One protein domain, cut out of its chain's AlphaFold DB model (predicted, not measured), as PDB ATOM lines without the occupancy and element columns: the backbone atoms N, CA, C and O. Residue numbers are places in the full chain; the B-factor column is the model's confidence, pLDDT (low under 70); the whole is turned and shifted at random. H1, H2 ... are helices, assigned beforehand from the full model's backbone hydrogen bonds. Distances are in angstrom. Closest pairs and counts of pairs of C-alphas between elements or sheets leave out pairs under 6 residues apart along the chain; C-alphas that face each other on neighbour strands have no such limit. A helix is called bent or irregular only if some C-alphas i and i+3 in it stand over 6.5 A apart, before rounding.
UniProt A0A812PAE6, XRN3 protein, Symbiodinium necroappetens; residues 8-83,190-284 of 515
ATOM      1  N   SER A   8     -22.108   1.507  20.896       30.73
ATOM      2  CA  SER A   8     -21.960   2.973  20.844       30.73
ATOM      3  C   SER A   8     -21.403   3.469  22.173       30.73
ATOM      4  O   SER A   8     -22.112   3.971  23.036       30.73
ATOM      5  N   THR A   9     -20.111   3.229  22.390       35.16
ATOM      6  CA  THR A   9     -19.404   3.677  23.601       35.16
ATOM      7  C   THR A   9     -17.901   3.771  23.316       35.16
ATOM      8  O   THR A   9     -17.087   3.230  24.049       35.16
ATOM      9  N   SER A  10     -17.495   4.374  22.191       34.69
ATOM     10  CA  SER A  10     -16.124   4.161  21.675       34.69
ATOM     11  C   SER A  10     -15.225   5.387  21.540       34.69
ATOM     12  O   SER A  10     -14.060   5.193  21.226       34.69
ATOM     13  N   ILE A  11     -15.669   6.614  21.831       30.50
ATOM     14  CA  ILE A  11     -14.771   7.786  21.713       30.50
ATOM     15  C   ILE A  11     -14.379   8.359  23.083       30.50
ATOM     16  O   ILE A  11     -13.197   8.584  23.327       30.50
ATOM     17  N   LEU A  12     -15.308   8.469  24.040       28.17
ATOM     18  CA  LEU A  12     -14.972   8.872  25.419       28.17
ATOM     19  C   LEU A  12     -14.291   7.748  26.226       28.17
ATOM     20  O   LEU A  12     -13.408   8.006  27.040       28.17
ATOM     21  N   LEU A  13     -14.631   6.488  25.943       34.78
ATOM     22  CA  LEU A  13     -14.041   5.304  26.583       34.78
ATOM     23  C   LEU A  13     -12.620   4.993  26.104       34.78
ATOM     24  O   LEU A  13     -11.882   4.321  26.819       34.78
ATOM     25  N   PHE A  14     -12.219   5.476  24.925       29.66
ATOM     26  CA  PHE A  14     -10.868   5.243  24.417       29.66
ATOM     27  C   PHE A  14      -9.837   6.061  25.209       29.66
ATOM     28  O   PHE A  14      -8.813   5.529  25.619       29.66
ATOM     29  N   LEU A  15     -10.164   7.308  25.561       27.91
ATOM     30  CA  LEU A  15      -9.288   8.157  26.379       27.91
ATOM     31  C   LEU A  15      -9.256   7.745  27.862       27.91
ATOM     32  O   LEU A  15      -8.224   7.895  28.511       27.91
ATOM     33  N   ALA A  16     -10.349   7.185  28.393       32.50
ATOM     34  CA  ALA A  16     -10.416   6.722  29.784       32.50
ATOM     35  C   ALA A  16      -9.707   5.372  30.023       32.50
ATOM     36  O   ALA A  16      -9.306   5.081  31.146       32.50
ATOM     37  N   ARG A  17      -9.534   4.541  28.983       34.25
ATOM     38  CA  ARG A  17      -9.001   3.168  29.100       34.25
ATOM     39  C   ARG A  17      -7.516   3.027  28.727       34.25
ATOM     40  O   ARG A  17      -6.964   1.938  28.864       34.25
ATOM     41  N   GLU A  18      -6.869   4.093  28.249       35.19
ATOM     42  CA  GLU A  18      -5.476   4.068  27.761       35.19
ATOM     43  C   GLU A  18      -4.418   4.570  28.756       35.19
ATOM     44  O   GLU A  18      -3.230   4.566  28.437       35.19
ATOM     45  N   SER A  19      -4.790   4.959  29.979       33.69
ATOM     46  CA  SER A  19      -3.807   5.401  30.970       33.69
ATOM     47  C   SER A  19      -3.816   4.502  32.215       33.69
ATOM     48  O   SER A  19      -4.841   4.424  32.889       33.69
ATOM     49  N   PRO A  20      -2.676   3.881  32.596       38.78
ATOM     50  CA  PRO A  20      -2.546   3.072  33.818       38.78
ATOM     51  C   PRO A  20      -2.664   3.901  35.116       38.78
ATOM     52  O   PRO A  20      -2.338   3.426  36.198       38.78
ATOM     53  N   ALA A  21      -3.063   5.173  35.009       41.81
ATOM     54  CA  ALA A  21      -3.322   6.082  36.119       41.81
ATOM     55  C   ALA A  21      -4.804   6.151  36.518       41.81
ATOM     56  O   ALA A  21      -5.113   6.807  37.511       41.81
ATOM     57  N   TRP A  22      -5.702   5.521  35.760       42.81
ATOM     58  CA  TRP A  22      -7.121   5.499  36.086       42.81
ATOM     59  C   TRP A  22      -7.437   4.173  36.774       42.81
ATOM     60  O   TRP A  22      -7.117   3.126  36.205       42.81
ATOM     61  N   PRO A  23      -8.033   4.189  37.981       43.94
ATOM     62  CA  PRO A  23      -8.692   2.999  38.503       43.94
ATOM     63  C   PRO A  23      -9.628   2.473  37.410       43.94
ATOM     64  O   PRO A  23     -10.182   3.282  36.655       43.94
ATOM     65  N   GLU A  24      -9.789   1.152  37.288       52.44
ATOM     66  CA  GLU A  24     -10.864   0.596  36.462       52.44
ATOM     67  C   GLU A  24     -12.129   1.413  36.734       52.44
ATOM     68  O   GLU A  24     -12.436   1.703  37.890       52.44
ATOM     69  N   VAL A  25     -12.792   1.909  35.685       56.50
ATOM     70  CA  VAL A  25     -13.935   2.820  35.836       56.50
ATOM     71  C   VAL A  25     -15.128   2.004  36.354       56.50
ATOM     72  O   VAL A  25     -16.047   1.664  35.611       56.50
ATOM     73  N   GLU A  26     -15.082   1.655  37.641       66.19
ATOM     74  CA  GLU A  26     -16.020   0.802  38.378       66.19
ATOM     75  C   GLU A  26     -17.424   1.406  38.443       66.19
ATOM     76  O   GLU A  26     -18.383   0.712  38.767       66.19
ATOM     77  N   ILE A  27     -17.565   2.693  38.113       73.75
ATOM     78  CA  ILE A  27     -18.855   3.375  38.115       73.75
ATOM     79  C   ILE A  27     -19.726   3.024  36.901       73.75
ATOM     80  O   ILE A  27     -20.943   3.117  37.003       73.75
ATOM     81  N   LEU A  28     -19.163   2.577  35.767       72.75
ATOM     82  CA  LEU A  28     -19.980   2.325  34.565       72.75
ATOM     83  C   LEU A  28     -21.091   1.279  34.783       72.75
ATOM     84  O   LEU A  28     -22.210   1.540  34.352       72.75
ATOM     85  N   PRO A  29     -20.850   0.139  35.465       76.06
ATOM     86  CA  PRO A  29     -21.913  -0.811  35.803       76.06
ATOM     87  C   PRO A  29     -22.941  -0.291  36.817       76.06
ATOM     88  O   PRO A  29     -23.989  -0.912  36.967       76.06
ATOM     89  N   ALA A  30     -22.633   0.792  37.541       76.06
ATOM     90  CA  ALA A  30     -23.517   1.392  38.538       76.06
ATOM     91  C   ALA A  30     -24.452   2.466  37.954       76.06
ATOM     92  O   ALA A  30     -25.408   2.850  38.623       76.06
ATOM     93  N   LEU A  31     -24.199   2.936  36.726       81.69
ATOM     94  CA  LEU A  31     -25.082   3.877  36.036       81.69
ATOM     95  C   LEU A  31     -26.394   3.185  35.645       81.69
ATOM     96  O   LEU A  31     -26.396   2.064  35.136       81.69
ATOM     97  N   GLU A  32     -27.517   3.868  35.862       83.81
ATOM     98  CA  GLU A  32     -28.851   3.308  35.593       83.81
ATOM     99  C   GLU A  32     -29.206   3.311  34.096       83.81
ATOM    100  O   GLU A  32     -30.097   2.579  33.666       83.81
ATOM    101  N   ASP A  33     -28.522   4.142  33.305       87.06
ATOM    102  CA  ASP A  33     -28.768   4.327  31.874       87.06
ATOM    103  C   ASP A  33     -27.486   4.769  31.143       87.06
ATOM    104  O   ASP A  33     -26.463   5.094  31.752       87.06
ATOM    105  N   TYR A  34     -27.532   4.802  29.813       87.19
ATOM    106  CA  TYR A  34     -26.445   5.293  28.977       87.19
ATOM    107  C   TYR A  34     -26.188   6.793  29.194       87.19
ATOM    108  O   TYR A  34     -27.099   7.595  29.399       87.19
ATOM    109  N   LEU A  35     -24.920   7.197  29.053       90.75
ATOM    110  CA  LEU A  35     -24.507   8.606  29.125       90.75
ATOM    111  C   LEU A  35     -25.069   9.449  27.969       90.75
ATOM    112  O   LEU A  35     -25.205  10.668  28.089       90.75
ATOM    113  N   THR A  36     -25.353   8.819  26.828       92.19
ATOM    114  CA  THR A  36     -25.733   9.500  25.588       92.19
ATOM    115  C   THR A  36     -26.641   8.634  24.723       92.19
ATOM    116  O   THR A  36     -26.429   7.425  24.657       92.19
ATOM    117  N   ASP A  37     -27.538   9.260  23.965       90.75
ATOM    118  CA  ASP A  37     -28.370   8.612  22.947       90.75
ATOM    119  C   ASP A  37     -28.435   9.479  21.680       90.75
ATOM    120  O   ASP A  37     -28.986  10.577  21.696       90.75
ATOM    121  N   CYS A  38     -27.839   9.005  20.582       90.38
ATOM    122  CA  CYS A  38     -27.895   9.654  19.265       90.38
ATOM    123  C   CYS A  38     -27.592  11.171  19.284       90.38
ATOM    124  O   CYS A  38     -28.264  11.958  18.621       90.38
ATOM    125  N   GLY A  39     -26.592  11.605  20.055       89.62
ATOM    126  CA  GLY A  39     -26.241  13.023  20.201       89.62
ATOM    127  C   GLY A  39     -26.870  13.720  21.413       89.62
ATOM    128  O   GLY A  39     -26.339  14.727  21.870       89.62
ATOM    129  N   LYS A  40     -27.953  13.177  21.982       93.50
ATOM    130  CA  LYS A  40     -28.565  13.670  23.221       93.50
ATOM    131  C   LYS A  40     -27.716  13.249  24.420       93.50
ATOM    132  O   LYS A  40     -27.350  12.080  24.538       93.50
ATOM    133  N   THR A  41     -27.413  14.175  25.325       94.81
ATOM    134  CA  THR A  41     -26.631  13.884  26.539       94.81
ATOM    135  C   THR A  41     -27.554  13.638  27.730       94.81
ATOM    136  O   THR A  41     -28.381  14.490  28.060       94.81
ATOM    137  N   ASN A  42     -27.382  12.508  28.419       94.62
ATOM    138  CA  ASN A  42     -28.066  12.230  29.677       94.62
ATOM    139  C   ASN A  42     -27.306  12.892  30.834       94.62
ATOM    140  O   ASN A  42     -26.441  12.289  31.469       94.62
ATOM    141  N   LEU A  43     -27.610  14.168  31.088       95.50
ATOM    142  CA  LEU A  43     -26.868  14.971  32.061       95.50
ATOM    143  C   LEU A  43     -26.971  14.456  33.502       95.50
ATOM    144  O   LEU A  43     -26.056  14.704  34.279       95.50
ATOM    145  N   ALA A  44     -28.027  13.714  33.847       93.62
ATOM    146  CA  ALA A  44     -28.150  13.080  35.159       93.62
ATOM    147  C   ALA A  44     -27.124  11.947  35.343       93.62
ATOM    148  O   ALA A  44     -26.466  11.876  36.375       93.62
ATOM    149  N   GLN A  45     -26.930  11.100  34.324       91.25
ATOM    150  CA  GLN A  45     -25.909  10.041  34.363       91.25
ATOM    151  C   GLN A  45     -24.492  10.619  34.242       91.25
ATOM    152  O   GLN A  45     -23.559  10.154  34.896       91.25
ATOM    153  N   VAL A  46     -24.322  11.676  33.439       92.12
ATOM    154  CA  VAL A  46     -23.045  12.400  33.339       92.12
ATOM    155  C   VAL A  46     -22.662  13.037  34.674       92.12
ATOM    156  O   VAL A  46     -21.487  13.009  35.025       92.12
ATOM    157  N   GLU A  47     -23.619  13.565  35.438       93.75
ATOM    158  CA  GLU A  47     -23.356  14.102  36.775       93.75
ATOM    159  C   GLU A  47     -22.825  13.024  37.725       93.75
ATOM    160  O   GLU A  47     -21.773  13.232  38.321       93.75
ATOM    161  N   GLN A  48     -23.462  11.849  37.786       90.62
ATOM    162  CA  GLN A  48     -22.974  10.727  38.606       90.62
ATOM    163  C   GLN A  48     -21.542  10.321  38.226       90.62
ATOM    164  O   GLN A  48     -20.688  10.089  39.083       90.62
ATOM    165  N   PHE A  49     -21.246  10.290  36.924       90.62
ATOM    166  CA  PHE A  49     -19.896  10.021  36.437       90.62
ATOM    167  C   PHE A  49     -18.892  11.114  36.850       90.62
ATOM    168  O   PHE A  49     -17.778  10.810  37.281       90.62
ATOM    169  N   LEU A  50     -19.278  12.389  36.756       90.62
ATOM    170  CA  LEU A  50     -18.443  13.524  37.156       90.62
ATOM    171  C   LEU A  50     -18.224  13.597  38.670       90.62
ATOM    172  O   LEU A  50     -17.145  14.004  39.091       90.62
ATOM    173  N   GLU A  51     -19.189  13.178  39.488       90.75
ATOM    174  CA  GLU A  51     -19.033  13.067  40.944       90.75
ATOM    175  C   GLU A  51     -17.928  12.074  41.312       90.75
ATOM    176  O   GLU A  51     -17.047  12.393  42.114       90.75
ATOM    177  N   TYR A  52     -17.911  10.905  40.667       88.25
ATOM    178  CA  TYR A  52     -16.835   9.929  40.838       88.25
ATOM    179  C   TYR A  52     -15.475  10.496  40.418       88.25
ATOM    180  O   TYR A  52     -14.502  10.397  41.169       88.25
ATOM    181  N   LEU A  53     -15.412  11.150  39.253       86.62
ATOM    182  CA  LEU A  53     -14.191  11.806  38.779       86.62
ATOM    183  C   LEU A  53     -13.708  12.908  39.732       86.62
ATOM    184  O   LEU A  53     -12.514  13.009  40.012       86.62
ATOM    185  N   GLY A  54     -14.630  13.717  40.253       86.50
ATOM    186  CA  GLY A  54     -14.343  14.765  41.227       86.50
ATOM    187  C   GLY A  54     -13.810  14.212  42.550       86.50
ATOM    188  O   GLY A  54     -12.954  14.842  43.169       86.50
ATOM    189  N   GLY A  55     -14.256  13.018  42.956       86.06
ATOM    190  CA  GLY A  55     -13.789  12.334  44.164       86.06
ATOM    191  C   GLY A  55     -12.342  11.832  44.092       86.06
ATOM    192  O   GLY A  55     -11.661  11.783  45.115       86.06
ATOM    193  N   ILE A  56     -11.843  11.495  42.899       85.81
ATOM    194  CA  ILE A  56     -10.464  11.002  42.699       85.81
ATOM    195  C   ILE A  56      -9.473  12.100  42.289       85.81
ATOM    196  O   ILE A  56      -8.266  11.865  42.226       85.81
ATOM    197  N   GLU A  57      -9.963  13.307  42.024       83.81
ATOM    198  CA  GLU A  57      -9.218  14.406  41.409       83.81
ATOM    199  C   GLU A  57      -7.954  14.808  42.198       83.81
ATOM    200  O   GLU A  57      -6.862  14.905  41.634       83.81
ATOM    201  N   ASP A  58      -8.073  14.952  43.524       82.75
ATOM    202  CA  ASP A  58      -6.942  15.265  44.410       82.75
ATOM    203  C   ASP A  58      -5.853  14.182  44.354       82.75
ATOM    204  O   ASP A  58      -4.656  14.487  44.365       82.75
ATOM    205  N   GLN A  59      -6.252  12.908  44.282       83.38
ATOM    206  CA  GLN A  59      -5.311  11.792  44.207       83.38
ATOM    207  C   GLN A  59      -4.590  11.769  42.857       83.38
ATOM    208  O   GLN A  59      -3.385  11.520  42.806       83.38
ATOM    209  N   VAL A  60      -5.301  12.073  41.768       82.94
ATOM    210  CA  VAL A  60      -4.722  12.165  40.422       82.94
ATOM    211  C   VAL A  60      -3.634  13.240  40.375       82.94
ATOM    212  O   VAL A  60      -2.542  12.976  39.863       82.94
ATOM    213  N   PHE A  61      -3.880  14.423  40.944       83.19
ATOM    214  CA  PHE A  61      -2.882  15.496  40.957       83.19
ATOM    215  C   PHE A  61      -1.666  15.172  41.830       83.19
ATOM    216  O   PHE A  61      -0.541  15.400  41.389       83.19
ATOM    217  N   LYS A  62      -1.858  14.558  43.005       81.75
ATOM    218  CA  LYS A  62      -0.741  14.098  43.852       81.75
ATOM    219  C   LYS A  62       0.120  13.047  43.148       81.75
ATOM    220  O   LYS A  62       1.333  13.215  43.050       81.75
ATOM    221  N   ASN A  63      -0.505  12.021  42.567       81.56
ATOM    222  CA  ASN A  63       0.197  10.971  41.821       81.56
ATOM    223  C   ASN A  63       0.981  11.542  40.631       81.56
ATOM    224  O   ASN A  63       2.084  11.090  40.311       81.56
ATOM    225  N   ARG A  64       0.406  12.538  39.948       80.12
ATOM    226  CA  ARG A  64       1.071  13.233  38.848       80.12
ATOM    227  C   ARG A  64       2.292  14.010  39.336       80.12
ATOM    228  O   ARG A  64       3.344  13.893  38.711       80.12
ATOM    229  N   LEU A  65       2.167  14.748  40.439       77.31
ATOM    230  CA  LEU A  65       3.265  15.509  41.035       77.31
ATOM    231  C   LEU A  65       4.438  14.595  41.416       77.31
ATOM    232  O   LEU A  65       5.577  14.871  41.048       77.31
ATOM    233  N   GLU A  66       4.159  13.469  42.075       80.81
ATOM    234  CA  GLU A  66       5.173  12.477  42.452       80.81
ATOM    235  C   GLU A  66       5.894  11.895  41.228       80.81
ATOM    236  O   GLU A  66       7.121  11.771  41.211       80.81
ATOM    237  N   ARG A  67       5.147  11.580  40.164       78.06
ATOM    238  CA  ARG A  67       5.719  11.050  38.920       78.06
ATOM    239  C   ARG A  67       6.576  12.087  38.200       78.06
ATOM    240  O   ARG A  67       7.652  11.752  37.708       78.06
ATOM    241  N   GLU A  68       6.121  13.334  38.129       76.06
ATOM    242  CA  GLU A  68       6.895  14.427  37.537       76.06
ATOM    243  C   GLU A  68       8.165  14.715  38.347       76.06
ATOM    244  O   GLU A  68       9.227  14.896  37.751       76.06
ATOM    245  N   ALA A  69       8.092  14.679  39.681       77.31
ATOM    246  CA  ALA A  69       9.254  14.803  40.558       77.31
ATOM    247  C   ALA A  69      10.265  13.671  40.323       77.31
ATOM    248  O   ALA A  69      11.455  13.941  40.151       77.31
ATOM    249  N   LYS A  70       9.794  12.421  40.209       79.62
ATOM    250  CA  LYS A  70      10.643  11.265  39.889       79.62
ATOM    251  C   LYS A  70      11.332  11.415  38.528       79.62
ATOM    252  O   LYS A  70      12.549  11.300  38.452       79.62
ATOM    253  N   MET A  71      10.590  11.769  37.477       72.69
ATOM    254  CA  MET A  71      11.160  11.995  36.138       72.69
ATOM    255  C   MET A  71      12.116  13.196  36.076       72.69
ATOM    256  O   MET A  71      12.957  13.274  35.178       72.69
ATOM    257  N   ARG A  72      11.959  14.193  36.957       73.50
ATOM    258  CA  ARG A  72      12.910  15.313  37.077       73.50
ATOM    259  C   ARG A  72      14.193  14.867  37.772       73.50
ATOM    260  O   ARG A  72      15.263  15.220  37.290       73.50
ATOM    261  N   ALA A  73      14.087  14.074  38.839       77.56
ATOM    262  CA  ALA A  73      15.243  13.505  39.526       77.56
ATOM    263  C   ALA A  73      16.059  12.594  38.592       77.56
ATOM    264  O   ALA A  73      17.264  12.779  38.468       77.56
ATOM    265  N   GLU A  74      15.397  11.702  37.848       77.75
ATOM    266  CA  GLU A  74      16.048  10.815  36.869       77.75
ATOM    267  C   GLU A  74      16.800  11.609  35.786       77.75
ATOM    268  O   GLU A  74      17.969  11.337  35.520       77.75
ATOM    269  N   ARG A  75      16.187  12.664  35.228       73.81
ATOM    270  CA  ARG A  75      16.848  13.541  34.241       73.81
ATOM    271  C   ARG A  75      18.028  14.322  34.815       73.81
ATOM    272  O   ARG A  75      19.011  14.546  34.114       73.81
ATOM    273  N   GLN A  76      17.938  14.771  36.068       73.44
ATOM    274  CA  GLN A  76      19.060  15.432  36.740       73.44
ATOM    275  C   GLN A  76      20.217  14.458  36.975       73.44
ATOM    276  O   GLN A  76      21.372  14.830  36.773       73.44
ATOM    277  N   GLU A  77      19.919  13.211  37.344       78.12
ATOM    278  CA  GLU A  77      20.927  12.164  37.478       78.12
ATOM    279  C   GLU A  77      21.599  11.840  36.140       78.12
ATOM    280  O   GLU A  77      22.828  11.785  36.096       78.12
ATOM    281  N   GLU A  78      20.839  11.673  35.053       74.31
ATOM    282  CA  GLU A  78      21.380  11.450  33.702       74.31
ATOM    283  C   GLU A  78      22.294  12.595  33.264       74.31
ATOM    284  O   GLU A  78      23.455  12.359  32.937       74.31
ATOM    285  N   ARG A  79      21.831  13.845  33.390       71.56
ATOM    286  CA  ARG A  79      22.638  15.024  33.052       71.56
ATOM    287  C   ARG A  79      23.914  15.103  33.893       71.56
ATOM    288  O   ARG A  79      24.974  15.432  33.376       71.56
ATOM    289  N   SER A  80      23.843  14.750  35.181       73.12
ATOM    290  CA  SER A  80      25.020  14.720  36.063       73.12
ATOM    291  C   SER A  80      26.023  13.614  35.711       73.12
ATOM    292  O   SER A  80      27.213  13.759  35.997       73.12
ATOM    293  N   LYS A  81      25.564  12.510  35.105       74.56
ATOM    294  CA  LYS A  81      26.428  11.440  34.586       74.56
ATOM    295  C   LYS A  81      27.103  11.876  33.288       74.56
ATOM    296  O   LYS A  81      28.312  11.713  33.184       74.56
ATOM    297  N   GLU A  82      26.367  12.515  32.379       63.16
ATOM    298  CA  GLU A  82      26.911  13.066  31.128       63.16
ATOM    299  C   GLU A  82      28.001  14.117  31.395       63.16
ATOM    300  O   GLU A  82      29.086  14.033  30.828       63.16
ATOM    301  N   THR A  83      27.782  15.046  32.338       62.12
ATOM    302  CA  THR A  83      28.803  16.054  32.695       62.12
ATOM    303  C   THR A  83      30.057  15.419  33.310       62.12
ATOM    304  O   THR A  83      31.172  15.847  33.031       62.12
ATOM    305  N   LEU A 190      11.718  25.613  25.786       54.44
ATOM    306  CA  LEU A 190      12.104  26.754  26.626       54.44
ATOM    307  C   LEU A 190      13.054  26.375  27.778       54.44
ATOM    308  O   LEU A 190      13.387  27.232  28.588       54.44
ATOM    309  N   GLY A 191      13.530  25.123  27.841       51.12
ATOM    310  CA  GLY A 191      14.681  24.696  28.650       51.12
ATOM    311  C   GLY A 191      14.446  24.623  30.163       51.12
ATOM    312  O   GLY A 191      15.000  23.748  30.822       51.12
ATOM    313  N   GLU A 192      13.549  25.440  30.705       50.97
ATOM    314  CA  GLU A 192      13.017  25.360  32.060       50.97
ATOM    315  C   GLU A 192      11.514  25.650  31.989       50.97
ATOM    316  O   GLU A 192      11.082  26.675  31.463       50.97
ATOM    317  N   ALA A 193      10.685  24.718  32.474       53.84
ATOM    318  CA  ALA A 193       9.258  24.982  32.617       53.84
ATOM    319  C   ALA A 193       9.102  26.223  33.505       53.84
ATOM    320  O   ALA A 193       9.648  26.235  34.612       53.84
ATOM    321  N   MET A 194       8.386  27.250  33.026       56.00
ATOM    322  CA  MET A 194       8.066  28.416  33.853       56.00
ATOM    323  C   MET A 194       7.564  27.956  35.231       56.00
ATOM    324  O   MET A 194       6.878  26.928  35.297       56.00
ATOM    325  N   PRO A 195       7.896  28.684  36.316       61.06
ATOM    326  CA  PRO A 195       7.506  28.284  37.660       61.06
ATOM    327  C   PRO A 195       6.002  27.999  37.701       61.06
ATOM    328  O   PRO A 195       5.207  28.875  37.366       61.06
ATOM    329  N   ASP A 196       5.610  26.780  38.086       72.50
ATOM    330  CA  ASP A 196       4.198  26.452  38.287       72.50
ATOM    331  C   ASP A 196       3.709  27.203  39.528       72.50
ATOM    332  O   ASP A 196       4.010  26.867  40.675       72.50
ATOM    333  N   THR A 197       3.008  28.291  39.269       76.31
ATOM    334  CA  THR A 197       2.427  29.201  40.249       76.31
ATOM    335  C   THR A 197       1.123  28.658  40.834       76.31
ATOM    336  O   THR A 197       0.831  28.899  42.009       76.31
ATOM    337  N   VAL A 198       0.393  27.834  40.075       81.38
ATOM    338  CA  VAL A 198      -0.855  27.204  40.525       81.38
ATOM    339  C   VAL A 198      -0.559  26.094  41.532       81.38
ATOM    340  O   VAL A 198      -1.225  26.015  42.574       81.38
ATOM    341  N   ARG A 199       0.456  25.267  41.245       82.00
ATOM    342  CA  ARG A 199       0.872  24.115  42.063       82.00
ATOM    343  C   ARG A 199      -0.297  23.172  42.337       82.00
ATOM    344  O   ARG A 199      -0.840  23.117  43.447       82.00
ATOM    345  N   LEU A 200      -0.741  22.487  41.286       82.62
ATOM    346  CA  LEU A 200      -1.887  21.576  41.348       82.62
ATOM    347  C   LEU A 200      -1.627  20.434  42.342       82.62
ATOM    348  O   LEU A 200      -0.593  19.776  42.288       82.62
ATOM    349  N   GLY A 201      -2.580  20.194  43.246       77.62
ATOM    350  CA  GLY A 201      -2.479  19.151  44.273       77.62
ATOM    351  C   GLY A 201      -1.591  19.493  45.479       77.62
ATOM    352  O   GLY A 201      -1.555  18.711  46.433       77.62
ATOM    353  N   GLU A 202      -0.911  20.648  45.493       82.19
ATOM    354  CA  GLU A 202      -0.081  21.074  46.625       82.19
ATOM    355  C   GLU A 202      -0.859  21.918  47.644       82.19
ATOM    356  O   GLU A 202      -1.294  23.041  47.366       82.19
ATOM    357  N   GLY A 203      -0.959  21.403  48.871       79.75
ATOM    358  CA  GLY A 203      -1.554  22.110  50.004       79.75
ATOM    359  C   GLY A 203      -3.054  22.403  49.844       79.75
ATOM    360  O   GLY A 203      -3.687  22.000  48.867       79.75
ATOM    361  N   PRO A 204      -3.665  23.102  50.811       79.38
ATOM    362  CA  PRO A 204      -5.047  23.540  50.677       79.38
ATOM    363  C   PRO A 204      -5.163  24.647  49.611       79.38
ATOM    364  O   PRO A 204      -4.193  25.344  49.297       79.38
ATOM    365  N   HIS A 205      -6.367  24.831  49.062       86.31
ATOM    366  CA  HIS A 205      -6.726  25.952  48.175       86.31
ATOM    367  C   HIS A 205      -6.076  25.981  46.776       86.31
ATOM    368  O   HIS A 205      -6.162  27.000  46.089       86.31
ATOM    369  N   TRP A 206      -5.477  24.885  46.299       86.75
ATOM    370  CA  TRP A 206      -4.881  24.829  44.954       86.75
ATOM    371  C   TRP A 206      -5.890  25.137  43.828       86.75
ATOM    372  O   TRP A 206      -5.545  25.837  42.877       86.75
ATOM    373  N   LYS A 207      -7.165  24.744  43.981       89.69
ATOM    374  CA  LYS A 207      -8.250  25.124  43.052       89.69
ATOM    375  C   LYS A 207      -8.498  26.631  43.022       89.69
ATOM    376  O   LYS A 207      -8.652  27.216  41.960       89.69
ATOM    377  N   GLN A 208      -8.503  27.286  44.183       91.81
ATOM    378  CA  GLN A 208      -8.715  28.736  44.260       91.81
ATOM    379  C   GLN A 208      -7.564  29.488  43.589       91.81
ATOM    380  O   GLN A 208      -7.813  30.405  42.811       91.81
ATOM    381  N   ARG A 209      -6.313  29.046  43.809       92.25
ATOM    382  CA  ARG A 209      -5.146  29.590  43.097       92.25
ATOM    383  C   ARG A 209      -5.299  29.455  41.586       92.25
ATOM    384  O   ARG A 209      -5.103  30.436  40.881       92.25
ATOM    385  N   TYR A 210      -5.725  28.285  41.107       92.75
ATOM    386  CA  TYR A 210      -5.992  28.061  39.687       92.75
ATOM    387  C   TYR A 210      -6.987  29.078  39.115       92.75
ATOM    388  O   TYR A 210      -6.687  29.736  38.120       92.75
ATOM    389  N   TYR A 211      -8.136  29.269  39.768       94.94
ATOM    390  CA  TYR A 211      -9.158  30.201  39.287       94.94
ATOM    391  C   TYR A 211      -8.715  31.668  39.336       94.94
ATOM    392  O   TYR A 211      -8.927  32.415  38.376       94.94
ATOM    393  N   PHE A 212      -8.049  32.082  40.413       94.50
ATOM    394  CA  PHE A 212      -7.544  33.450  40.548       94.50
ATOM    395  C   PHE A 212      -6.422  33.745  39.556       94.50
ATOM    396  O   PHE A 212      -6.312  34.856  39.045       94.50
ATOM    397  N   GLU A 213      -5.599  32.752  39.242       91.25
ATOM    398  CA  GLU A 213      -4.463  32.953  38.364       91.25
ATOM    399  C   GLU A 213      -4.809  32.819  36.883       91.25
ATOM    400  O   GLU A 213      -4.438  33.699  36.103       91.25
ATOM    401  N   LYS A 214      -5.507  31.752  36.487       91.62
ATOM    402  CA  LYS A 214      -5.790  31.457  35.076       91.62
ATOM    403  C   LYS A 214      -6.957  32.276  34.539       91.62
ATOM    404  O   LYS A 214      -6.880  32.782  33.426       91.62
ATOM    405  N   PHE A 215      -7.999  32.476  35.344       93.62
ATOM    406  CA  PHE A 215      -9.200  33.207  34.926       93.62
ATOM    407  C   PHE A 215      -9.269  34.635  35.472       93.62
ATOM    408  O   PHE A 215     -10.180  35.375  35.109       93.62
ATOM    409  N   LYS A 216      -8.324  35.037  36.337       93.38
ATOM    410  CA  LYS A 216      -8.298  36.367  36.977       93.38
ATOM    411  C   LYS A 216      -9.597  36.690  37.734       93.38
ATOM    412  O   LYS A 216     -10.000  37.848  37.834       93.38
ATOM    413  N   VAL A 217     -10.244  35.653  38.271       93.75
ATOM    414  CA  VAL A 217     -11.505  35.751  39.018       93.75
ATOM    415  C   VAL A 217     -11.233  36.322  40.404       93.75
ATOM    416  O   VAL A 217     -10.241  35.978  41.045       93.75
ATOM    417  N   LYS A 218     -12.111  37.207  40.872       93.00
ATOM    418  CA  LYS A 218     -12.030  37.763  42.225       93.00
ATOM    419  C   LYS A 218     -12.703  36.825  43.226       93.00
ATOM    420  O   LYS A 218     -13.599  36.064  42.873       93.00
ATOM    421  N   GLN A 219     -12.278  36.880  44.486       91.62
ATOM    422  CA  GLN A 219     -12.778  35.977  45.529       91.62
ATOM    423  C   GLN A 219     -14.300  36.068  45.737       91.62
ATOM    424  O   GLN A 219     -14.935  35.050  45.995       91.62
ATOM    425  N   ASP A 220     -14.873  37.262  45.615       94.75
ATOM    426  CA  ASP A 220     -16.306  37.535  45.739       94.75
ATOM    427  C   ASP A 220     -17.138  37.012  44.555       94.75
ATOM    428  O   ASP A 220     -18.297  36.665  44.745       94.75
ATOM    429  N   ASP A 221     -16.544  36.886  43.364       95.62
ATOM    430  CA  ASP A 221     -17.205  36.372  42.151       95.62
ATOM    431  C   ASP A 221     -16.982  34.864  41.928       95.62
ATOM    432  O   ASP A 221     -17.584  34.267  41.039       95.62
ATOM    433  N   LEU A 222     -16.132  34.208  42.727       94.62
ATOM    434  CA  LEU A 222     -15.730  32.818  42.487       94.62
ATOM    435  C   LEU A 222     -16.925  31.855  42.402       94.62
ATOM    436  O   LEU A 222     -16.970  31.021  41.505       94.62
ATOM    437  N   VAL A 223     -17.903  31.971  43.301       94.69
ATOM    438  CA  VAL A 223     -19.061  31.058  43.338       94.69
ATOM    439  C   VAL A 223     -19.922  31.192  42.080       94.69
ATOM    440  O   VAL A 223     -20.283  30.184  41.468       94.69
ATOM    441  N   ASP A 224     -20.218  32.421  41.666       96.69
ATOM    442  CA  ASP A 224     -21.018  32.680  40.469       96.69
ATOM    443  C   ASP A 224     -20.235  32.330  39.199       96.69
ATOM    444  O   ASP A 224     -20.787  31.768  38.248       96.69
ATOM    445  N   PHE A 225     -18.926  32.588  39.192       97.38
ATOM    446  CA  PHE A 225     -18.031  32.183  38.117       97.38
ATOM    447  C   PHE A 225     -18.029  30.665  37.912       97.38
ATOM    448  O   PHE A 225     -18.162  30.210  36.774       97.38
ATOM    449  N   LEU A 226     -17.948  29.876  38.990       96.69
ATOM    450  CA  LEU A 226     -17.984  28.412  38.921       96.69
ATOM    451  C   LEU A 226     -19.291  27.893  38.300       96.69
ATOM    452  O   LEU A 226     -19.271  26.949  37.509       96.69
ATOM    453  N   GLN A 227     -20.426  28.544  38.569       96.62
ATOM    454  CA  GLN A 227     -21.694  28.206  37.912       96.62
ATOM    455  C   GLN A 227     -21.672  28.542  36.412       96.62
ATOM    456  O   GLN A 227     -22.122  27.739  35.587       96.62
ATOM    457  N   ARG A 228     -21.124  29.708  36.038       97.56
ATOM    458  CA  ARG A 228     -21.018  30.135  34.632       97.56
ATOM    459  C   ARG A 228     -20.097  29.223  33.823       97.56
ATOM    460  O   ARG A 228     -20.471  28.816  32.722       97.56
ATOM    461  N   ILE A 229     -18.921  28.880  34.351       97.31
ATOM    462  CA  ILE A 229     -17.962  28.014  33.654       97.31
ATOM    463  C   ILE A 229     -18.455  26.568  33.568       97.31
ATOM    464  O   ILE A 229     -18.288  25.952  32.516       97.31
ATOM    465  N   ARG A 230     -19.134  26.050  34.605       97.31
ATOM    466  CA  ARG A 230     -19.816  24.748  34.554       97.31
ATOM    467  C   ARG A 230     -20.800  24.700  33.402       97.31
ATOM    468  O   ARG A 230     -20.718  23.805  32.566       97.31
ATOM    469  N   LYS A 231     -21.710  25.677  33.343       97.94
ATOM    470  CA  LYS A 231     -22.707  25.756  32.275       97.94
ATOM    471  C   LYS A 231     -22.035  25.781  30.902       97.94
ATOM    472  O   LYS A 231     -22.367  24.949  30.068       97.94
ATOM    473  N   ALA A 232     -21.073  26.677  30.689       98.19
ATOM    474  CA  ALA A 232     -20.399  26.812  29.398       98.19
ATOM    475  C   ALA A 232     -19.625  25.548  28.989       98.19
ATOM    476  O   ALA A 232     -19.622  25.175  27.819       98.19
ATOM    477  N   TYR A 233     -18.967  24.872  29.933       98.31
ATOM    478  CA  TYR A 233     -18.193  23.673  29.620       98.31
ATOM    479  C   TYR A 233     -19.103  22.492  29.270       98.31
ATOM    480  O   TYR A 233     -18.869  21.802  28.281       98.31
ATOM    481  N   VAL A 234     -20.182  22.292  30.037       98.00
ATOM    482  CA  VAL A 234     -21.171  21.237  29.763       98.00
ATOM    483  C   VAL A 234     -21.921  21.518  28.460       98.00
ATOM    484  O   VAL A 234     -22.127  20.595  27.676       98.00
ATOM    485  N   GLU A 235     -22.257  22.780  28.171       98.19
ATOM    486  CA  GLU A 235     -22.760  23.176  26.852       98.19
ATOM    487  C   GLU A 235     -21.794  22.764  25.742       98.19
ATOM    488  O   GLU A 235     -22.236  22.198  24.750       98.19
ATOM    489  N   GLY A 236     -20.485  22.958  25.919       97.88
ATOM    490  CA  GLY A 236     -19.496  22.536  24.928       97.88
ATOM    491  C   GLY A 236     -19.445  21.038  24.699       97.88
ATOM    492  O   GLY A 236     -19.395  20.601  23.551       97.88
ATOM    493  N   LEU A 237     -19.530  20.239  25.763       96.56
ATOM    494  CA  LEU A 237     -19.605  18.782  25.640       96.56
ATOM    495  C   LEU A 237     -20.844  18.352  24.844       96.56
ATOM    496  O   LEU A 237     -20.736  17.539  23.925       96.56
ATOM    497  N   CYS A 238     -22.007  18.929  25.159       97.62
ATOM    498  CA  CYS A 238     -23.245  18.654  24.436       97.62
ATOM    499  C   CYS A 238     -23.173  19.137  22.980       97.62
ATOM    500  O   CYS A 238     -23.541  18.395  22.074       97.62
ATOM    501  N   TRP A 239     -22.651  20.342  22.736       98.06
ATOM    502  CA  TRP A 239     -22.486  20.912  21.397       98.06
ATOM    503  C   TRP A 239     -21.622  20.006  20.516       98.06
ATOM    504  O   TRP A 239     -22.022  19.678  19.401       98.06
ATOM    505  N   VAL A 240     -20.478  19.539  21.034       97.62
ATOM    506  CA  VAL A 240     -19.574  18.628  20.313       97.62
ATOM    507  C   VAL A 240     -20.278  17.312  20.014       97.62
ATOM    508  O   VAL A 240     -20.230  16.830  18.885       97.62
ATOM    509  N   LEU A 241     -20.968  16.725  20.988       95.12
ATOM    510  CA  LEU A 241     -21.647  15.451  20.778       95.12
ATOM    511  C   LEU A 241     -22.734  15.554  19.694       95.12
ATOM    512  O   LEU A 241     -22.801  14.702  18.806       95.12
ATOM    513  N   VAL A 242     -23.544  16.615  19.722       95.62
ATOM    514  CA  VAL A 242     -24.556  16.864  18.690       95.62
ATOM    515  C   VAL A 242     -23.897  17.143  17.337       95.62
ATOM    516  O   VAL A 242     -24.345  16.576  16.346       95.62
ATOM    517  N   TYR A 243     -22.793  17.900  17.290       96.31
ATOM    518  CA  TYR A 243     -22.041  18.167  16.057       96.31
ATOM    519  C   TYR A 243     -21.672  16.884  15.304       96.31
ATOM    520  O   TYR A 243     -21.914  16.785  14.101       96.31
ATOM    521  N   TYR A 244     -21.150  15.880  16.012       95.44
ATOM    522  CA  TYR A 244     -20.739  14.616  15.397       95.44
ATOM    523  C   TYR A 244     -21.908  13.702  15.017       95.44
ATOM    524  O   TYR A 244     -21.812  12.983  14.025       95.44
ATOM    525  N   TYR A 245     -22.991  13.688  15.798       94.06
ATOM    526  CA  TYR A 245     -24.092  12.741  15.582       94.06
ATOM    527  C   TYR A 245     -25.207  13.304  14.700       94.06
ATOM    528  O   TYR A 245     -25.834  12.542  13.976       94.06
ATOM    529  N   GLN A 246     -25.477  14.605  14.768       93.56
ATOM    530  CA  GLN A 246     -26.631  15.255  14.134       93.56
ATOM    531  C   GLN A 246     -26.245  16.480  13.284       93.56
ATOM    532  O   GLN A 246     -27.116  17.099  12.675       93.56
ATOM    533  N   GLY A 247     -24.957  16.835  13.212       93.06
ATOM    534  CA  GLY A 247     -24.475  18.032  12.522       93.06
ATOM    535  C   GLY A 247     -24.449  19.277  13.416       93.06
ATOM    536  O   GLY A 247     -24.804  19.231  14.589       93.06
ATOM    537  N   CYS A 248     -23.987  20.403  12.861       95.62
ATOM    538  CA  CYS A 248     -23.732  21.647  13.603       95.62
ATOM    539  C   CYS A 248     -24.986  22.203  14.305       95.62
ATOM    540  O   CYS A 248     -25.886  22.708  13.625       95.62
ATOM    541  N   PRO A 249     -25.044  22.172  15.655       95.75
ATOM    542  CA  PRO A 249     -26.227  22.612  16.388       95.75
ATOM    543  C   PRO A 249     -26.269  24.131  16.600       95.75
ATOM    544  O   PRO A 249     -27.340  24.685  16.824       95.75
ATOM    545  N   SER A 250     -25.121  24.815  16.530       97.44
ATOM    546  CA  SER A 250     -25.019  26.276  16.572       97.44
ATOM    547  C   SER A 250     -23.718  26.751  15.939       97.44
ATOM    548  O   SER A 250     -22.646  26.366  16.393       97.44
ATOM    549  N   TRP A 251     -23.814  27.620  14.935       97.00
ATOM    550  CA  TRP A 251     -22.674  28.257  14.270       97.00
ATOM    551  C   TRP A 251     -22.033  29.379  15.095       97.00
ATOM    552  O   TRP A 251     -20.902  29.760  14.816       97.00
ATOM    553  N   THR A 252     -22.753  29.912  16.086       95.50
ATOM    554  CA  THR A 252     -22.349  31.091  16.871       95.50
ATOM    555  C   THR A 252     -21.926  30.740  18.298       95.50
ATOM    556  O   THR A 252     -21.346  31.567  18.997       95.50
ATOM    557  N   TRP A 253     -22.251  29.534  18.778       97.44
ATOM    558  CA  TRP A 253     -21.835  29.088  20.106       97.44
ATOM    559  C   TRP A 253     -20.324  28.830  20.136       97.44
ATOM    560  O   TRP A 253     -19.769  28.197  19.240       97.44
ATOM    561  N   PHE A 254     -19.670  29.285  21.200       97.25
ATOM    562  CA  PHE A 254     -18.278  28.974  21.500       97.25
ATOM    563  C   PHE A 254     -18.077  28.900  23.015       97.25
ATOM    564  O   PHE A 254     -18.855  29.468  23.783       97.25
ATOM    565  N   TYR A 255     -17.009  28.230  23.445       98.19
ATOM    566  CA  TYR A 255     -16.600  28.208  24.847       98.19
ATOM    567  C   TYR A 255     -15.835  29.502  25.195       98.19
ATOM    568  O   TYR A 255     -14.736  29.700  24.675       98.19
ATOM    569  N   PRO A 256     -16.363  30.391  26.060       96.94
ATOM    570  CA  PRO A 256     -15.847  31.751  26.220       96.94
ATOM    571  C   PRO A 256     -14.728  31.864  27.266       96.94
ATOM    572  O   PRO A 256     -14.625  32.871  27.966       96.94
ATOM    573  N   TYR A 257     -13.897  30.829  27.398       96.94
ATOM    574  CA  TYR A 257     -12.755  30.821  28.308       96.94
ATOM    575  C   TYR A 257     -11.565  30.080  27.687       96.94
ATOM    576  O   TYR A 257     -11.740  29.162  26.892       96.94
ATOM    577  N   HIS A 258     -10.342  30.450  28.070       95.06
ATOM    578  CA  HIS A 258      -9.121  29.807  27.556       95.06
ATOM    579  C   HIS A 258      -8.751  28.501  28.269       95.06
ATOM    580  O   HIS A 258      -7.938  27.734  27.757       95.06
ATOM    581  N   TYR A 259      -9.328  28.238  29.444       94.81
ATOM    582  CA  TYR A 259      -9.000  27.079  30.274       94.81
ATOM    583  C   TYR A 259     -10.262  26.338  30.714       94.81
ATOM    584  O   TYR A 259     -11.326  26.939  30.821       94.81
ATOM    585  N   ALA A 260     -10.129  25.042  30.995       95.12
ATOM    586  CA  ALA A 260     -11.217  24.187  31.467       95.12
ATOM    587  C   ALA A 260     -11.433  24.306  32.992       95.12
ATOM    588  O   ALA A 260     -10.485  24.585  33.721       95.12
ATOM    589  N   PRO A 261     -12.647  24.062  33.515       95.50
ATOM    590  CA  PRO A 261     -12.855  23.858  34.945       95.50
ATOM    591  C   PRO A 261     -12.373  22.466  35.381       95.50
ATOM    592  O   PRO A 261     -12.069  21.605  34.553       95.50
ATOM    593  N   PHE A 262     -12.360  22.221  36.690       93.12
ATOM    594  CA  PHE A 262     -12.132  20.881  37.219       93.12
ATOM    595  C   PHE A 262     -13.387  20.002  37.160       93.12
ATOM    596  O   PHE A 262     -14.507  20.506  37.101       93.12
ATOM    597  N   ALA A 263     -13.213  18.676  37.206       90.62
ATOM    598  CA  ALA A 263     -14.324  17.721  37.134       90.62
ATOM    599  C   ALA A 263     -15.303  17.897  38.304       90.62
ATOM    600  O   ALA A 263     -16.514  17.959  38.106       90.62
ATOM    601  N   SER A 264     -14.770  18.070  39.512       92.31
ATOM    602  CA  SER A 264     -15.551  18.387  40.713       92.31
ATOM    603  C   SER A 264     -16.358  19.688  40.608       92.31
ATOM    604  O   SER A 264     -17.436  19.785  41.189       92.31
ATOM    605  N   ASP A 265     -15.895  20.671  39.830       94.19
ATOM    606  CA  ASP A 265     -16.631  21.917  39.602       94.19
ATOM    607  C   ASP A 265     -17.785  21.745  38.605       94.19
ATOM    608  O   ASP A 265     -18.645  22.626  38.510       94.19
ATOM    609  N   LEU A 266     -17.852  20.613  37.895       95.25
ATOM    610  CA  LEU A 266     -18.941  20.276  36.975       95.25
ATOM    611  C   LEU A 266     -20.129  19.569  37.647       95.25
ATOM    612  O   LEU A 266     -21.201  19.514  37.043       95.25
ATOM    613  N   ILE A 267     -19.973  19.087  38.886       93.19
ATOM    614  CA  ILE A 267     -21.057  18.490  39.690       93.19
ATOM    615  C   ILE A 267     -22.218  19.485  39.802       93.19
ATOM    616  O   ILE A 267     -21.989  20.671  40.018       93.19
ATOM    617  N   GLY A 268     -23.468  19.051  39.657       93.44
ATOM    618  CA  GLY A 268     -24.641  19.922  39.521       93.44
ATOM    619  C   GLY A 268     -25.068  20.173  38.072       93.44
ATOM    620  O   GLY A 268     -25.923  21.030  37.831       93.44
ATOM    621  N   CYS A 269     -24.461  19.490  37.093       95.31
ATOM    622  CA  CYS A 269     -24.797  19.649  35.677       95.31
ATOM    623  C   CYS A 269     -26.108  18.972  35.257       95.31
ATOM    624  O   CYS A 269     -26.662  19.361  34.228       95.31
ATOM    625  N   GLY A 270     -26.647  18.020  36.026       93.94
ATOM    626  CA  GLY A 270     -27.878  17.291  35.701       93.94
ATOM    627  C   GLY A 270     -29.116  18.179  35.588       93.94
ATOM    628  O   GLY A 270     -30.061  17.849  34.875       93.94
ATOM    629  N   ASN A 271     -29.088  19.356  36.216       92.56
ATOM    630  CA  ASN A 271     -30.164  20.344  36.132       92.56
ATOM    631  C   ASN A 271     -30.102  21.226  34.871       92.56
ATOM    632  O   ASN A 271     -31.057  21.958  34.585       92.56
ATOM    633  N   LEU A 272     -28.999  21.185  34.114       96.06
ATOM    634  CA  LEU A 272     -28.857  21.954  32.879       96.06
ATOM    635  C   LEU A 272     -29.741  21.370  31.770       96.06
ATOM    636  O   LEU A 272     -30.107  20.198  31.767       96.06
ATOM    637  N   LYS A 273     -30.109  22.216  30.804       95.69
ATOM    638  CA  LYS A 273     -30.978  21.836  29.675       95.69
ATOM    639  C   LYS A 273     -30.225  21.627  28.363       95.69
ATOM    640  O   LYS A 273     -30.836  21.234  27.377       95.69
ATOM    641  N   CYS A 274     -28.909  21.837  28.361       95.62
ATOM    642  CA  CYS A 274     -28.070  21.741  27.166       95.62
ATOM    643  C   CYS A 274     -27.891  20.325  26.615       95.62
ATOM    644  O   CYS A 274     -27.398  20.181  25.504       95.62
ATOM    645  N   GLY A 275     -28.331  19.297  27.347       92.00
ATOM    646  CA  GLY A 275     -28.366  17.921  26.853       92.00
ATOM    647  C   GLY A 275     -29.459  17.654  25.814       92.00
ATOM    648  O   GLY A 275     -29.391  16.633  25.136       92.00
ATOM    649  N   GLU A 276     -30.452  18.539  25.672       93.00
ATOM    650  CA  GLU A 276     -31.530  18.408  24.685       93.00
ATOM    651  C   GLU A 276     -31.092  18.870  23.285       93.00
ATOM    652  O   GLU A 276     -30.478  19.925  23.131       93.00
ATOM    653  N   LEU A 277     -31.490  18.135  22.239       89.88
ATOM    654  CA  LEU A 277     -31.118  18.440  20.845       89.88
ATOM    655  C   LEU A 277     -31.627  19.809  20.357       89.88
ATOM    656  O   LEU A 277     -31.044  20.402  19.457       89.88
ATOM    657  N   THR A 278     -32.711  20.315  20.947       91.69
ATOM    658  CA  THR A 278     -33.332  21.602  20.594       91.69
ATOM    659  C   THR A 278     -32.797  22.782  21.404       91.69
ATOM    660  O   THR A 278     -33.290  23.898  21.249       91.69
ATOM    661  N   TYR A 279     -31.820  22.558  22.288       95.75
ATOM    662  CA  TYR A 279     -31.287  23.603  23.161       95.75
ATOM    663  C   TYR A 279     -30.570  24.712  22.386       95.75
ATOM    664  O   TYR A 279     -30.731  25.898  22.679       95.75
ATOM    665  N   PHE A 280     -29.757  24.319  21.409       96.00
ATOM    666  CA  PHE A 280     -28.915  25.236  20.663       96.00
ATOM    667  C   PHE A 280     -29.694  25.945  19.559       96.00
ATOM    668  O   PHE A 280     -30.499  25.354  18.840       96.00
ATOM    669  N   GLN A 281     -29.410  27.233  19.397       94.69
ATOM    670  CA  GLN A 281     -29.890  28.004  18.261       94.69
ATOM    671  C   GLN A 281     -28.882  27.863  17.123       94.69
ATOM    672  O   GLN A 281     -27.724  28.252  17.280       94.69
ATOM    673  N   SER A 282     -29.330  27.342  15.978       92.19
ATOM    674  CA  SER A 282     -28.445  27.049  14.842       92.19
ATOM    675  C   SER A 282     -27.641  28.272  14.389       92.19
ATOM    676  O   SER A 282     -26.460  28.145  14.086       92.19
ATOM    677  N   GLY A 283     -28.222  29.474  14.417       91.94
ATOM    678  CA  GLY A 283     -27.552  30.669  13.899       91.94
ATOM    679  C   GLY A 283     -27.315  30.551  12.391       91.94
ATOM    680  O   GLY A 283     -28.068  29.872  11.691       91.94
ATOM    681  N   GLN A 284     -26.295  31.231  11.876       92.81
ATOM    682  CA  GLN A 284     -25.859  31.117  10.483       92.81
ATOM    683  C   GLN A 284     -24.329  31.095  10.431       92.81
ATOM    684  O   GLN A 284     -23.697  31.772  11.241       92.81
TER     685      GLN A 284
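AT A GLANCE: This is residues 8 to 83 and 190 to 284 of the 515 residues of the protein "XRN3 protein" of Symbiodinium necroappetens (UniProt A0A812PAE6). Look for a long bent helix, H2, running from a loose body out into the open, where residues 66 to 83 stick out as a free arm. In the body, residues 262 to 267 of the unnamed last stretch lie between its first arm, H2a, and the long helix H4; short H3 sits near the beginning of H4, and H1 with its loops lies on the other side of H2a. The 171 printed residues hold four named helices in the order H1, H2, H3, H4 and no named strand; the class is all helix, with under half of the residues, 81, in named elements. The whole is loose and elongated, with a radius of gyration of the C-alphas of 19.2 A and spans of 63, 39 and 31 A.

HOW THE PARTS SIT: Begin with H2, residues 43 to 83, assigned as one helix by its hydrogen bonds but bent: C-alphas 55 and 58 are 7.5 A apart. Its arms H2a, residues 43 to 55, and H2b, residues 58 to 83, stand at a steep tilt of 51 degrees. H3, residues 206 to 214, and H4, residues 222 to 246, are close but not clearly touching; their closest C-alphas, of Tyr 211 and Leu 222, are 7.8 A apart. Their lines are about perpendicular, at 78 degrees. H1, residues 12 to 17, touches no helix. In H1, H2a, H2b, H3 and H4 every O i to N i+4 pair is within hydrogen-bond range.

IN THESE COORDINATES: Find C-alpha 58 at (-6.942, 15.265, 44.410); H2b runs 37.6 A to C-alpha 83 at (28.803, 16.054, 32.695). H4 covers 35.1 A and ends at C-alpha 246, (-26.631, 15.255, 14.134). H2a measures 18.0 A, H3 11.9 A and H1 9.0 A.

THE WHOLE: Residues 84 to 189 are not printed; C-alphas 83 and 190 are 20.7 A apart across this cut. H1 to H2 is a long link of 25 residues. The pLDDT is under 70 at residues 8 to 26, 82 to 83 and 190 to 195.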